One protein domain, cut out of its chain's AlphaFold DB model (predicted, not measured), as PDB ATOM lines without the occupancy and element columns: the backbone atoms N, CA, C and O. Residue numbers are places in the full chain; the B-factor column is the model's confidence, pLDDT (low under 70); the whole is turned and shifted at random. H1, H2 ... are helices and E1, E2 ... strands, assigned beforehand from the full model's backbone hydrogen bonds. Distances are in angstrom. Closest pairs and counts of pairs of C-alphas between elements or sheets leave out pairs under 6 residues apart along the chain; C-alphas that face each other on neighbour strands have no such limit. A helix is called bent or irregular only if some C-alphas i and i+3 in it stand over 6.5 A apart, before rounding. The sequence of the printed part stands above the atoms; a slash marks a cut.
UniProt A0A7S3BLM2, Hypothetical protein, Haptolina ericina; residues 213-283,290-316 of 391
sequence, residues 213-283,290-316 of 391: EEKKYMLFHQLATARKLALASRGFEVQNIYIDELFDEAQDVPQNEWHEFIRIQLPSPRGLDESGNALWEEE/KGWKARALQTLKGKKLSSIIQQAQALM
ATOM      1  N   GLU A 213      28.808 -17.766  -6.857       77.75
ATOM      2  CA  GLU A 213      28.761 -18.781  -7.910       77.75
ATOM      3  C   GLU A 213      29.041 -20.188  -7.374       77.75
ATOM      4  O   GLU A 213      28.316 -21.127  -7.689       77.75
ATOM      5  N   GLU A 214      30.023 -20.337  -6.488       79.38
ATOM      6  CA  GLU A 214      30.369 -21.620  -5.875       79.38
ATOM      7  C   GLU A 214      29.257 -22.093  -4.925       79.38
ATOM      8  O   GLU A 214      28.900 -23.271  -4.903       79.38
ATOM      9  N   LYS A 215      28.599 -21.170  -4.207       83.94
ATOM     10  CA  LYS A 215      27.404 -21.498  -3.404       83.94
ATOM     11  C   LYS A 215      26.242 -21.970  -4.279       83.94
ATOM     12  O   LYS A 215      25.553 -22.922  -3.914       83.94
ATOM     13  N   LYS A 216      26.022 -21.315  -5.421       84.94
ATOM     14  CA  LYS A 216      25.000 -21.699  -6.404       84.94
ATOM     15  C   LYS A 216      25.284 -23.083  -6.983       84.94
ATOM     16  O   LYS A 216      24.394 -23.932  -6.966       84.94
ATOM     17  N   TYR A 217      26.522 -23.326  -7.397       86.69
ATOM     18  CA  TYR A 217      26.975 -24.619  -7.901       86.69
ATOM     19  C   TYR A 217      26.771 -25.735  -6.870       86.69
ATOM     20  O   TYR A 217      26.129 -26.740  -7.167       86.69
ATOM     21  N   MET A 218      27.204 -25.529  -5.623       86.88
ATOM     22  CA  MET A 218      27.044 -26.524  -4.557       86.88
ATOM     23  C   MET A 218      25.574 -26.847  -4.268       86.88
ATOM     24  O   MET A 218      25.227 -28.012  -4.066       86.88
ATOM     25  N   LEU A 219      24.698 -25.837  -4.273       86.75
ATOM     26  CA  LEU A 219      23.260 -26.040  -4.089       86.75
ATOM     27  C   LEU A 219      22.658 -26.844  -5.247       86.75
ATOM     28  O   LEU A 219      21.954 -27.822  -4.998       86.75
ATOM     29  N   PHE A 220      22.965 -26.493  -6.498       90.88
ATOM     30  CA  PHE A 220      22.496 -27.252  -7.659       90.88
ATOM     31  C   PHE A 220      23.006 -28.697  -7.635       90.88
ATOM     32  O   PHE A 220      22.234 -29.639  -7.823       90.88
ATOM     33  N   HIS A 221      24.288 -28.885  -7.319       90.50
ATOM     34  CA  HIS A 221      24.922 -30.194  -7.255       90.50
ATOM     35  C   HIS A 221      24.262 -31.095  -6.204       90.50
ATOM     36  O   HIS A 221      24.005 -32.274  -6.465       90.50
ATOM     37  N   GLN A 222      23.930 -30.559  -5.025       88.44
ATOM     38  CA  GLN A 222      23.193 -31.299  -3.996       88.44
ATOM     39  C   GLN A 222      21.818 -31.756  -4.498       88.44
ATOM     40  O   GLN A 222      21.450 -32.915  -4.295       88.44
ATOM     41  N   LEU A 223      21.084 -30.888  -5.202       88.06
ATOM     42  CA  LEU A 223      19.768 -31.219  -5.754       88.06
ATOM     43  C   LEU A 223      19.844 -32.288  -6.851       88.06
ATOM     44  O   LEU A 223      19.071 -33.250  -6.831       88.06
ATOM     45  N   ALA A 224      20.794 -32.153  -7.778       86.88
ATOM     46  CA  ALA A 224      20.994 -33.101  -8.870       86.88
ATOM     47  C   ALA A 224      21.435 -34.473  -8.340       86.88
ATOM     48  O   ALA A 224      20.882 -35.502  -8.730       86.88
ATOM     49  N   THR A 225      22.368 -34.492  -7.383       86.12
ATOM     50  CA  THR A 225      22.838 -35.726  -6.737       86.12
ATOM     51  C   THR A 225      21.710 -36.414  -5.974       86.12
ATOM     52  O   THR A 225      21.514 -37.616  -6.130       86.12
ATOM     53  N   ALA A 226      20.920 -35.664  -5.197       85.81
ATOM     54  CA  ALA A 226      19.781 -36.216  -4.469       85.81
ATOM     55  C   ALA A 226      18.750 -36.848  -5.416       85.81
ATOM     56  O   ALA A 226      18.237 -37.932  -5.137       85.81
ATOM     57  N   ARG A 227      18.475 -36.213  -6.565       83.31
ATOM     58  CA  ARG A 227      17.575 -36.774  -7.581       83.31
ATOM     59  C   ARG A 227      18.139 -38.048  -8.202       83.31
ATOM     60  O   ARG A 227      17.407 -39.029  -8.285       83.31
ATOM     61  N   LYS A 228      19.414 -38.055  -8.599       85.44
ATOM     62  CA  LYS A 228      20.082 -39.249  -9.137       85.44
ATOM     63  C   LYS A 228      20.044 -40.411  -8.150       85.44
ATOM     64  O   LYS A 228      19.610 -41.499  -8.507       85.44
ATOM     65  N   LEU A 229      20.406 -40.168  -6.893       83.50
ATOM     66  CA  LEU A 229      20.344 -41.184  -5.842       83.50
ATOM     67  C   LEU A 229      18.916 -41.706  -5.634       83.50
ATOM     68  O   LEU A 229      18.734 -42.904  -5.450       83.50
ATOM     69  N   ALA A 230      17.902 -40.839  -5.711       80.56
ATOM     70  CA  ALA A 230      16.497 -41.233  -5.586       80.56
ATOM     71  C   ALA A 230      15.944 -42.019  -6.792       80.56
ATOM     72  O   ALA A 230      14.894 -42.652  -6.670       80.56
ATOM     73  N   LEU A 231      16.590 -41.935  -7.956       81.25
ATOM     74  CA  LEU A 231      16.281 -42.763  -9.125       81.25
ATOM     75  C   LEU A 231      16.996 -44.115  -9.016       81.25
ATOM     76  O   LEU A 231      16.347 -45.153  -9.123       81.25
ATOM     77  N   ALA A 232      18.287 -44.100  -8.674       79.06
ATOM     78  CA  ALA A 232      19.079 -45.307  -8.451       79.06
ATOM     79  C   ALA A 232      18.501 -46.186  -7.329       79.06
ATOM     80  O   ALA A 232      18.406 -47.401  -7.480       79.06
ATOM     81  N   SER A 233      18.050 -45.589  -6.219       77.00
ATOM     82  CA  SER A 233      17.458 -46.334  -5.096       77.00
ATOM     83  C   SER A 233      16.135 -47.018  -5.438       77.00
ATOM     84  O   SER A 233      15.753 -47.976  -4.773       77.00
ATOM     85  N   ARG A 234      15.440 -46.545  -6.478       75.12
ATOM     86  CA  ARG A 234      14.227 -47.173  -7.015       75.12
ATOM     87  C   ARG A 234      14.526 -48.224  -8.089       75.12
ATOM     88  O   ARG A 234      13.588 -48.772  -8.654       75.12
ATOM     89  N   GLY A 235      15.802 -48.504  -8.358       66.62
ATOM     90  CA  GLY A 235      16.231 -49.462  -9.374       66.62
ATOM     91  C   GLY A 235      16.187 -48.919 -10.802       66.62
ATOM     92  O   GLY A 235      16.276 -49.706 -11.738       66.62
ATOM     93  N   PHE A 236      16.049 -47.601 -10.990       72.44
ATOM     94  CA  PHE A 236      16.111 -47.000 -12.321       72.44
ATOM     95  C   PHE A 236      17.555 -46.709 -12.717       72.44
ATOM     96  O   PHE A 236      18.333 -46.175 -11.919       72.44
ATOM     97  N   GLU A 237      17.896 -47.020 -13.966       66.00
ATOM     98  CA  GLU A 237      19.201 -46.689 -14.523       66.00
ATOM     99  C   GLU A 237      19.330 -45.168 -14.665       66.00
ATOM    100  O   GLU A 237      18.609 -44.503 -15.413       66.00
ATOM    101  N   VAL A 238      20.242 -44.597 -13.884       68.12
ATOM    102  CA  VAL A 238      20.547 -43.172 -13.933       68.12
ATOM    103  C   VAL A 238      21.536 -42.955 -15.065       68.12
ATOM    104  O   VAL A 238      22.670 -43.416 -14.985       68.12
ATOM    105  N   GLN A 239      21.126 -42.222 -16.098       65.25
ATOM    106  CA  GLN A 239      22.018 -41.875 -17.204       65.25
ATOM    107  C   GLN A 239      23.313 -41.219 -16.704       65.25
ATOM    108  O   GLN A 239      23.295 -40.385 -15.788       65.25
ATOM    109  N   ASN A 240      24.424 -41.534 -17.377       69.56
ATOM    110  CA  ASN A 240      25.730 -40.884 -17.216       69.56
ATOM    111  C   ASN A 240      25.717 -39.444 -17.770       69.56
ATOM    112  O   ASN A 240      26.471 -39.094 -18.669       69.56
ATOM    113  N   ILE A 241      24.829 -38.597 -17.253       73.94
ATOM    114  CA  ILE A 241      24.848 -37.154 -17.505       73.94
ATOM    115  C   ILE A 241      25.729 -36.525 -16.430       73.94
ATOM    116  O   ILE A 241      25.428 -36.687 -15.249       73.94
ATOM    117  N   TYR A 242      26.800 -35.816 -16.776       81.44
ATOM    118  CA  TYR A 242      27.626 -35.153 -15.764       81.44
ATOM    119  C   TYR A 242      26.842 -34.009 -15.101       81.44
ATOM    120  O   TYR A 242      26.089 -33.289 -15.753       81.44
ATOM    121  N   ILE A 243      26.959 -33.869 -13.773       84.56
ATOM    122  CA  ILE A 243      26.245 -32.805 -13.038       84.56
ATOM    123  C   ILE A 243      26.756 -31.424 -13.470       84.56
ATOM    124  O   ILE A 243      25.975 -30.478 -13.505       84.56
ATOM    125  N   ASP A 244      28.025 -31.344 -13.866       85.62
ATOM    126  CA  ASP A 244      28.655 -30.130 -14.386       85.62
ATOM    127  C   ASP A 244      27.981 -29.659 -15.682       85.62
ATOM    128  O   ASP A 244      27.559 -28.512 -15.770       85.62
ATOM    129  N   GLU A 245      27.743 -30.572 -16.631       84.38
ATOM    130  CA  GLU A 245      27.015 -30.269 -17.873       84.38
ATOM    131  C   GLU A 245      25.578 -29.798 -17.593       84.38
ATOM    132  O   GLU A 245      25.084 -28.866 -18.227       84.38
ATOM    133  N   LEU A 246      24.904 -30.408 -16.608       84.31
ATOM    134  CA  LEU A 246      23.565 -29.977 -16.188       84.31
ATOM    135  C   LEU A 246      23.571 -28.586 -15.554       84.31
ATOM    136  O   LEU A 246      22.588 -27.863 -15.696       84.31
ATOM    137  N   PHE A 247      24.634 -28.224 -14.836       87.06
ATOM    138  CA  PHE A 247      24.761 -26.904 -14.229       87.06
ATOM    139  C   PHE A 247      24.997 -25.826 -15.288       87.06
ATOM    140  O   PHE A 247      24.366 -24.771 -15.219       87.06
ATOM    141  N   ASP A 248      25.822 -26.112 -16.295       86.50
ATOM    142  CA  ASP A 248      26.057 -25.211 -17.427       86.50
ATOM    143  C   ASP A 248      24.767 -24.937 -18.212       86.50
ATOM    144  O   ASP A 248      24.466 -23.788 -18.537       86.50
ATOM    145  N   GLU A 249      23.937 -25.961 -18.435       82.69
ATOM    146  CA  GLU A 249      22.611 -25.795 -19.045       82.69
ATOM    147  C   GLU A 249      21.613 -25.051 -18.131       82.69
ATOM    148  O   GLU A 249      20.673 -24.416 -18.617       82.69
ATOM    149  N   ALA A 250      21.804 -25.114 -16.810       83.62
ATOM    150  CA  ALA A 250      20.934 -24.488 -15.815       83.62
ATOM    151  C   ALA A 250      21.297 -23.029 -15.492       83.62
ATOM    152  O   ALA A 250      20.571 -22.400 -14.716       83.62
ATOM    153  N   GLN A 251      22.370 -22.466 -16.066       84.19
ATOM    154  CA  GLN A 251      22.791 -21.080 -15.793       84.19
ATOM    155  C   GLN A 251      21.697 -20.050 -16.124       84.19
ATOM    156  O   GLN A 251      21.542 -19.057 -15.412       84.19
ATOM    157  N   ASP A 252      20.887 -20.327 -17.149       80.12
ATOM    158  CA  ASP A 252      19.755 -19.489 -17.567       80.12
ATOM    159  C   ASP A 252      18.470 -19.733 -16.745       80.12
ATOM    160  O   ASP A 252      17.446 -19.077 -16.970       80.12
ATOM    161  N   VAL A 253      18.485 -20.691 -15.810       82.38
ATOM    162  CA  VAL A 253      17.309 -21.101 -15.036       82.38
ATOM    163  C   VAL A 253      17.315 -20.428 -13.660       82.38
ATOM    164  O   VAL A 253      18.289 -20.548 -12.910       82.38
ATOM    165  N   PRO A 254      16.211 -19.763 -13.265       85.19
ATOM    166  CA  PRO A 254      16.058 -19.222 -11.921       85.19
ATOM    167  C   PRO A 254      16.258 -20.294 -10.838       85.19
ATOM    168  O   PRO A 254      15.740 -21.404 -10.944       85.19
ATOM    169  N   GLN A 255      16.964 -19.954  -9.756       84.06
ATOM    170  CA  GLN A 255      17.331 -20.906  -8.695       84.06
ATOM    171  C   GLN A 255      16.128 -21.623  -8.055       84.06
ATOM    172  O   GLN A 255      16.211 -22.793  -7.682       84.06
ATOM    173  N   ASN A 256      14.989 -20.941  -7.952       85.62
ATOM    174  CA  ASN A 256      13.729 -21.496  -7.453       85.62
ATOM    175  C   ASN A 256      13.142 -22.595  -8.359       85.62
ATOM    176  O   ASN A 256      12.291 -23.357  -7.910       85.62
ATOM    177  N   GLU A 257      13.593 -22.692  -9.608       85.75
ATOM    178  CA  GLU A 257      13.084 -23.618 -10.625       85.75
ATOM    179  C   GLU A 257      14.071 -24.747 -10.957       85.75
ATOM    180  O   GLU A 257      13.763 -25.632 -11.756       85.75
ATOM    181  N   TRP A 258      15.228 -24.800 -10.291       86.69
ATOM    182  CA  TRP A 258      16.222 -25.856 -10.500       86.69
ATOM    183  C   TRP A 258      15.683 -27.259 -10.236       86.69
ATOM    184  O   TRP A 258      16.020 -28.191 -10.957       86.69
ATOM    185  N   HIS A 259      14.802 -27.424  -9.248       84.00
ATOM    186  CA  HIS A 259      14.149 -28.710  -9.003       84.00
ATOM    187  C   HIS A 259      13.326 -29.190 -10.199       84.00
ATOM    188  O   HIS A 259      13.277 -30.389 -10.462       84.00
ATOM    189  N   GLU A 260      12.666 -28.270 -10.896       81.56
ATOM    190  CA  GLU A 260      11.821 -28.577 -12.043       81.56
ATOM    191  C   GLU A 260      12.677 -28.841 -13.284       81.56
ATOM    192  O   GLU A 260      12.494 -29.854 -13.952       81.56
ATOM    193  N   PHE A 261      13.715 -28.030 -13.504       84.00
ATOM    194  CA  PHE A 261      14.723 -28.285 -14.534       84.00
ATOM    195  C   PHE A 261      15.378 -29.666 -14.378       84.00
ATOM    196  O   PHE A 261      15.437 -30.442 -15.331       84.00
ATOM    197  N   ILE A 262      15.810 -30.017 -13.161       85.75
ATOM    198  CA  ILE A 262      16.419 -31.320 -12.864       85.75
ATOM    199  C   ILE A 262      15.417 -32.462 -13.087       85.75
ATOM    200  O   ILE A 262      15.822 -33.538 -13.513       85.75
ATOM    201  N   ARG A 263      14.117 -32.269 -12.823       83.25
ATOM    202  CA  ARG A 263      13.090 -33.293 -13.097       83.25
ATOM    203  C   ARG A 263      12.870 -33.514 -14.585       83.25
ATOM    204  O   ARG A 263      12.727 -34.665 -14.978       83.25
ATOM    205  N   ILE A 264      12.886 -32.446 -15.380       81.62
ATOM    206  CA  ILE A 264      12.773 -32.530 -16.838       81.62
ATOM    207  C   ILE A 264      13.982 -33.288 -17.401       81.62
ATOM    208  O   ILE A 264      13.809 -34.221 -18.177       81.62
ATOM    209  N   GLN A 265      15.196 -32.942 -16.960       80.50
ATOM    210  CA  GLN A 265      16.443 -33.558 -17.432       80.50
ATOM    211  C   GLN A 265      16.672 -34.985 -16.904       80.50
ATOM    212  O   GLN A 265      17.279 -35.809 -17.584       80.50
ATOM    213  N   LEU A 266      16.183 -35.286 -15.697       80.00
ATOM    214  CA  LEU A 266      16.208 -36.609 -15.065       80.00
ATOM    215  C   LEU A 266      14.768 -37.062 -14.750       80.00
ATOM    216  O   LEU A 266      14.335 -37.033 -13.577       80.00
ATOM    217  N   PRO A 267      14.015 -37.468 -15.792       75.69
ATOM    218  CA  PRO A 267      12.631 -37.889 -15.644       75.69
ATOM    219  C   PRO A 267      12.542 -39.153 -14.788       75.69
ATOM    220  O   PRO A 267      13.414 -40.020 -14.818       75.69
ATOM    221  N   SER A 268      11.480 -39.239 -13.984       69.38
ATOM    222  CA  SER A 268      11.143 -40.450 -13.230       69.38
ATOM    223  C   SER A 268       9.934 -41.097 -13.889       69.38
ATOM    224  O   SER A 268       8.966 -40.387 -14.162       69.38
ATOM    225  N   PRO A 269       9.922 -42.419 -14.088       64.00
ATOM    226  CA  PRO A 269       8.696 -43.112 -14.456       64.00
ATOM    227  C   PRO A 269       7.713 -43.095 -13.273       64.00
ATOM    228  O   PRO A 269       8.123 -43.105 -12.104       64.00
ATOM    229  N   ARG A 270       6.410 -43.024 -13.575       63.41
ATOM    230  CA  ARG A 270       5.312 -43.015 -12.588       63.41
ATOM    231  C   ARG A 270       4.895 -44.416 -12.132       63.41
ATOM    232  O   ARG A 270       4.165 -44.535 -11.153       63.41
ATOM    233  N   GLY A 271       5.362 -45.455 -12.814       58.62
ATOM    234  CA  GLY A 271       5.028 -46.850 -12.549       58.62
ATOM    235  C   GLY A 271       5.239 -47.704 -13.796       58.62
ATOM    236  O   GLY A 271       5.772 -47.219 -14.794       58.62
ATOM    237  N   LEU A 272       4.818 -48.961 -13.724       55.09
ATOM    238  CA  LEU A 272       4.679 -49.849 -14.876       55.09
ATOM    239  C   LEU A 272       3.204 -49.820 -15.298       55.09
ATOM    240  O   LEU A 272       2.329 -49.840 -14.431       55.09
ATOM    241  N   ASP A 273       2.929 -49.709 -16.592       66.94
ATOM    242  CA  ASP A 273       1.587 -49.905 -17.130       66.94
ATOM    243  C   ASP A 273       1.178 -51.389 -17.046       66.94
ATOM    244  O   ASP A 273       1.966 -52.258 -16.666       66.94
ATOM    245  N   GLU A 274      -0.075 -51.693 -17.386       54.75
ATOM    246  CA  GLU A 274      -0.613 -53.064 -17.370       54.75
ATOM    247  C   GLU A 274       0.129 -54.013 -18.332       54.75
ATOM    248  O   GLU A 274       0.018 -55.228 -18.209       54.75
ATOM    249  N   SER A 275       0.926 -53.467 -19.258       59.38
ATOM    250  CA  SER A 275       1.776 -54.212 -20.194       59.38
ATOM    251  C   SER A 275       3.213 -54.397 -19.687       59.38
ATOM    252  O   SER A 275       4.046 -54.949 -20.401       59.38
ATOM    253  N   GLY A 276       3.529 -53.942 -18.469       55.03
ATOM    254  CA  GLY A 276       4.877 -54.011 -17.907       55.03
ATOM    255  C   GLY A 276       5.854 -52.984 -18.490       55.03
ATOM    256  O   GLY A 276       7.056 -53.104 -18.269       55.03
ATOM    257  N   ASN A 277       5.370 -51.965 -19.204       56.69
ATOM    258  CA  ASN A 277       6.189 -50.872 -19.714       56.69
ATOM    259  C   ASN A 277       6.213 -49.699 -18.733       56.69
ATOM    260  O   ASN A 277       5.209 -49.336 -18.127       56.69
ATOM    261  N   ALA A 278       7.373 -49.065 -18.581       55.53
ATOM    262  CA  ALA A 278       7.525 -47.880 -17.747       55.53
ATOM    263  C   ALA A 278       6.651 -46.732 -18.285       55.53
ATOM    264  O   ALA A 278       6.875 -46.222 -19.383       55.53
ATOM    265  N   LEU A 279       5.670 -46.306 -17.488       60.97
ATOM    266  CA  LEU A 279       4.837 -45.149 -17.780       60.97
ATOM    267  C   LEU A 279       5.650 -43.885 -17.477       60.97
ATOM    268  O   LEU A 279       5.804 -43.477 -16.319       60.97
ATOM    269  N   TRP A 280       6.211 -43.285 -18.520       63.28
ATOM    270  CA  TRP A 280       6.974 -42.045 -18.418       63.28
ATOM    271  C   TRP A 280       6.036 -40.850 -18.247       63.28
ATOM    272  O   TRP A 280       4.972 -40.773 -18.860       63.28
ATOM    273  N   GLU A 281       6.425 -39.906 -17.396       57.12
ATOM    274  CA  GLU A 281       5.717 -38.639 -17.248       57.12
ATOM    275  C   GLU A 281       5.970 -37.787 -18.504       57.12
ATOM    276  O   GLU A 281       6.950 -37.051 -18.587       57.12
ATOM    277  N   GLU A 282       5.112 -37.910 -19.520       54.81
ATOM    278  CA  GLU A 282       4.993 -36.864 -20.537       54.81
ATOM    279  C   GLU A 282       4.351 -35.652 -19.860       54.81
ATOM    280  O   GLU A 282       3.126 -35.549 -19.765       54.81
ATOM    281  N   GLU A 283       5.176 -34.738 -19.344       53.06
ATOM    282  CA  GLU A 283       4.694 -33.414 -18.962       53.06
ATOM    283  C   GLU A 283       4.035 -32.789 -20.198       53.06
ATOM    284  O   GLU A 283       4.689 -32.460 -21.196       53.06
ATOM    285  N   LYS A 290       7.360 -21.132 -19.228       65.44
ATOM    286  CA  LYS A 290       8.462 -20.158 -19.254       65.44
ATOM    287  C   LYS A 290       9.478 -20.563 -20.322       65.44
ATOM    288  O   LYS A 290       9.801 -21.740 -20.457       65.44
ATOM    289  N   GLY A 291      10.013 -19.595 -21.067       68.75
ATOM    290  CA  GLY A 291      10.806 -19.851 -22.278       68.75
ATOM    291  C   GLY A 291      12.052 -20.737 -22.111       68.75
ATOM    292  O   GLY A 291      12.598 -21.193 -23.112       68.75
ATOM    293  N   TRP A 292      12.520 -21.000 -20.886       74.06
ATOM    294  CA  TRP A 292      13.570 -21.991 -20.622       74.06
ATOM    295  C   TRP A 292      13.024 -23.434 -20.575       74.06
ATOM    296  O   TRP A 292      13.687 -24.333 -21.083       74.06
ATOM    297  N   LYS A 293      11.794 -23.664 -20.081       74.81
ATOM    298  CA  LYS A 293      11.138 -24.989 -20.063       74.81
ATOM    299  C   LYS A 293      10.905 -25.513 -21.474       74.81
ATOM    300  O   LYS A 293      11.219 -26.659 -21.769       74.81
ATOM    301  N   ALA A 294      10.421 -24.654 -22.373       72.38
ATOM    302  CA  ALA A 294      10.238 -25.009 -23.780       72.38
ATOM    303  C   ALA A 294      11.571 -25.381 -24.458       72.38
ATOM    304  O   ALA A 294      11.622 -26.345 -25.218       72.38
ATOM    305  N   ARG A 295      12.658 -24.664 -24.133       69.75
ATOM    306  CA  ARG A 295      14.013 -24.970 -24.622       69.75
ATOM    307  C   ARG A 295      14.537 -26.299 -24.070       69.75
ATOM    308  O   ARG A 295      15.013 -27.112 -24.855       69.75
ATOM    309  N   ALA A 296      14.383 -26.555 -22.770       67.81
ATOM    310  CA  ALA A 296      14.782 -27.813 -22.132       67.81
ATOM    311  C   ALA A 296      13.982 -29.024 -22.654       67.81
ATOM    312  O   ALA A 296      14.535 -30.086 -22.924       67.81
ATOM    313  N   LEU A 297      12.676 -28.866 -22.889       69.00
ATOM    314  CA  LEU A 297      11.852 -29.912 -23.503       69.00
ATOM    315  C   LEU A 297      12.234 -30.155 -24.972       69.00
ATOM    316  O   LEU A 297      12.187 -31.290 -25.448       69.00
ATOM    317  N   GLN A 298      12.640 -29.112 -25.703       68.69
ATOM    318  CA  GLN A 298      13.092 -29.235 -27.090       68.69
ATOM    319  C   GLN A 298      14.447 -29.949 -27.201       68.69
ATOM    320  O   GLN A 298      14.618 -30.774 -28.101       68.69
ATOM    321  N   THR A 299      15.393 -29.697 -26.289       65.00
ATOM    322  CA  THR A 299      16.670 -30.430 -26.249       65.00
ATOM    323  C   THR A 299      16.460 -31.909 -25.915       65.00
ATOM    324  O   THR A 299      17.093 -32.767 -26.535       65.00
ATOM    325  N   LEU A 300      15.508 -32.227 -25.033       62.62
ATOM    326  CA  LEU A 300      15.123 -33.604 -24.705       62.62
ATOM    327  C   LEU A 300      14.461 -34.343 -25.871       62.62
ATOM    328  O   LEU A 300      14.861 -35.466 -26.189       62.62
ATOM    329  N   LYS A 301      13.499 -33.707 -26.555       61.06
ATOM    330  CA  LYS A 301      12.833 -34.282 -27.739       61.06
ATOM    331  C   LYS A 301      13.780 -34.442 -28.930       61.06
ATOM    332  O   LYS A 301      13.626 -35.380 -29.701       61.06
ATOM    333  N   GLY A 302      14.753 -33.541 -29.077       53.06
ATOM    334  CA  GLY A 302      15.694 -33.546 -30.197       53.06
ATOM    335  C   GLY A 302      16.877 -34.508 -30.053       53.06
ATOM    336  O   GLY A 302      17.438 -34.902 -31.072       53.06
ATOM    337  N   LYS A 303      17.286 -34.874 -28.827       55.75
ATOM    338  CA  LYS A 303      18.517 -35.661 -28.605       55.75
ATOM    339  C   LYS A 303      18.378 -36.903 -27.721       55.75
ATOM    340  O   LYS A 303      19.284 -37.725 -27.772       55.75
ATOM    341  N   LYS A 304      17.342 -37.036 -26.881       56.38
ATOM    342  CA  LYS A 304      17.416 -37.955 -25.726       56.38
ATOM    343  C   LYS A 304      16.178 -38.828 -25.487       56.38
ATOM    344  O   LYS A 304      16.341 -39.989 -25.151       56.38
ATOM    345  N   LEU A 305      14.946 -38.358 -25.696       54.50
ATOM    346  CA  LEU A 305      13.751 -39.151 -25.335       54.50
ATOM    347  C   LEU A 305      13.628 -40.481 -26.098       54.50
ATOM    348  O   LEU A 305      13.331 -41.501 -25.485       54.50
ATOM    349  N   SER A 306      13.907 -40.504 -27.402       56.91
ATOM    350  CA  SER A 306      13.808 -41.729 -28.206       56.91
ATOM    351  C   SER A 306      14.865 -42.775 -27.843       56.91
ATOM    352  O   SER A 306      14.538 -43.956 -27.785       56.91
ATOM    353  N   SER A 307      16.105 -42.366 -27.549       55.50
ATOM    354  CA  SER A 307      17.165 -43.297 -27.140       55.50
ATOM    355  C   SER A 307      16.971 -43.796 -25.709       55.50
ATOM    356  O   SER A 307      17.253 -44.955 -25.434       55.50
ATOM    357  N   ILE A 308      16.455 -42.949 -24.812       56.47
ATOM    358  CA  ILE A 308      16.125 -43.316 -23.428       56.47
ATOM    359  C   ILE A 308      14.973 -44.322 -23.401       56.47
ATOM    360  O   ILE A 308      15.064 -45.330 -22.710       56.47
ATOM    361  N   ILE A 309      13.913 -44.075 -24.179       56.38
ATOM    362  CA  ILE A 309      12.782 -45.002 -24.297       56.38
ATOM    363  C   ILE A 309      13.249 -46.329 -24.912       56.38
ATOM    364  O   ILE A 309      12.912 -47.376 -24.375       56.38
ATOM    365  N   GLN A 310      14.090 -46.307 -25.955       56.28
ATOM    366  CA  GLN A 310      14.629 -47.529 -26.571       56.28
ATOM    367  C   GLN A 310      15.562 -48.324 -25.646       56.28
ATOM    368  O   GLN A 310      15.464 -49.546 -25.604       56.28
ATOM    369  N   GLN A 311      16.448 -47.665 -24.893       54.88
ATOM    370  CA  GLN A 311      17.349 -48.345 -23.953       54.88
ATOM    371  C   GLN A 311      16.594 -48.920 -22.752       54.88
ATOM    372  O   GLN A 311      16.859 -50.048 -22.346       54.88
ATOM    373  N   ALA A 312      15.609 -48.189 -22.224       53.34
ATOM    374  CA  ALA A 312      14.771 -48.685 -21.141       53.34
ATOM    375  C   ALA A 312      13.835 -49.823 -21.593       53.34
ATOM    376  O   ALA A 312      13.639 -50.774 -20.842       53.34
ATOM    377  N   GLN A 313      13.290 -49.771 -22.817       54.53
ATOM    378  CA  GLN A 313      12.492 -50.865 -23.393       54.53
ATOM    379  C   GLN A 313      13.336 -52.125 -23.626       54.53
ATOM    380  O   GLN A 313      12.913 -53.210 -23.238       54.53
ATOM    381  N   ALA A 314      14.562 -51.984 -24.140       54.97
ATOM    382  CA  ALA A 314      15.468 -53.110 -24.386       54.97
ATOM    383  C   ALA A 314      15.901 -53.865 -23.113       54.97
ATOM    384  O   ALA A 314      16.326 -55.014 -23.197       54.97
ATOM    385  N   LEU A 315      15.814 -53.234 -21.938       52.66
ATOM    386  CA  LEU A 315      16.150 -53.852 -20.650       52.66
ATOM    387  C   LEU A 315      14.926 -54.411 -19.906       52.66
ATOM    388  O   LEU A 315      15.090 -55.218 -18.990       52.66
ATOM    389  N   MET A 316      13.713 -53.993 -20.282       45.41
ATOM    390  CA  MET A 316      12.459 -54.510 -19.718       45.41
ATOM    391  C   MET A 316      11.825 -55.616 -20.568       45.41
ATOM    392  O   MET A 316      11.021 -56.386 -20.040       45.41
TER     393      MET A 316
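This is residues 213 to 283 and 290 to 316 of the 391 residues of the protein "Hypothetical protein" of Haptolina ericina (UniProt A0A7S3BLM2). What shape do these atoms make? Helix H3 sits in the middle of one end of an elongated model, with H1 packed on one side of it and H4 on the other, and short H2 packed across H1. Toward the other end, the small hairpin of E1 and E2 and the helix H5, which follows H4, extend side by side as a loose part. What is it built of? The printed part has 98 residues with five named helices and two named strands, in the order H1 H2 H3 E1 E2 H4 H5; the class is mostly helix, and the two-stranded sheet is antiparallel. How large is it? It is compact, with a radius of gyration of the C-alphas of 14.0 A, and spans 45 by 28 by 19 A.

What does the first helix meet? H1, residues 213 to 232, touches H2, residues 243 to 249, with residues 217 to 225 alone, at a steep tilt of 62 degrees, opposite ways; the closest C-alphas are those of His 221 and Ile 243, 6.5 A apart. With residues 220 to 227 alone it touches H3, residues 255 to 265, the closest C-alphas being those of Ala 224 and Ile 262, 6.3 A apart; they run the same way at 36 degrees, a steep tilt but only just. What follows? H3 touches H4, residues 291 to 303, at a shallow tilt of 21 degrees, the same way, with the C-alphas of Ile 264 and Leu 297 closest at 7.2 A. E1, residues 269 to 272, and E2, residues 278 to 280, form an antiparallel hairpin, with N 270 and O 279 at 2.8 A, within hydrogen-bond range. H5, residues 305 to 316, touches no helix, meets H4 only through their link, and is near E2. Are the helix backbones complete? Every O i to N i+4 pair is within hydrogen-bond range in H1, H2 and H5, against 5 of 7 in H3 and 8 of 9 in H4; H3 is irregular, with C-alphas 256 and 259 7.4 A apart.

Where does H1 lie? It runs 28.2 A from C-alpha 213 at (28.761, -18.781, -7.910) to C-alpha 232 at (19.079, -45.307, -8.451). How long are the other longer helices? H3 is 15.4 A from first to last C-alpha, H4 18.7 A and H5 16.4 A, ending with C-alpha 316 at (12.459, -54.510, -19.718).

Which points are farthest apart? The C-alphas of Glu 213 and Ser 275 are, at 46.2 A. Is there a cut? Residues 284 to 289 are not printed, and C-alphas 283 and 290 are 13.8 A apart across it. Where is confidence low? The mean pLDDT of the printed part is 72.3, and 45 residues are under 70, among them 268 to 283 and 295 to 316.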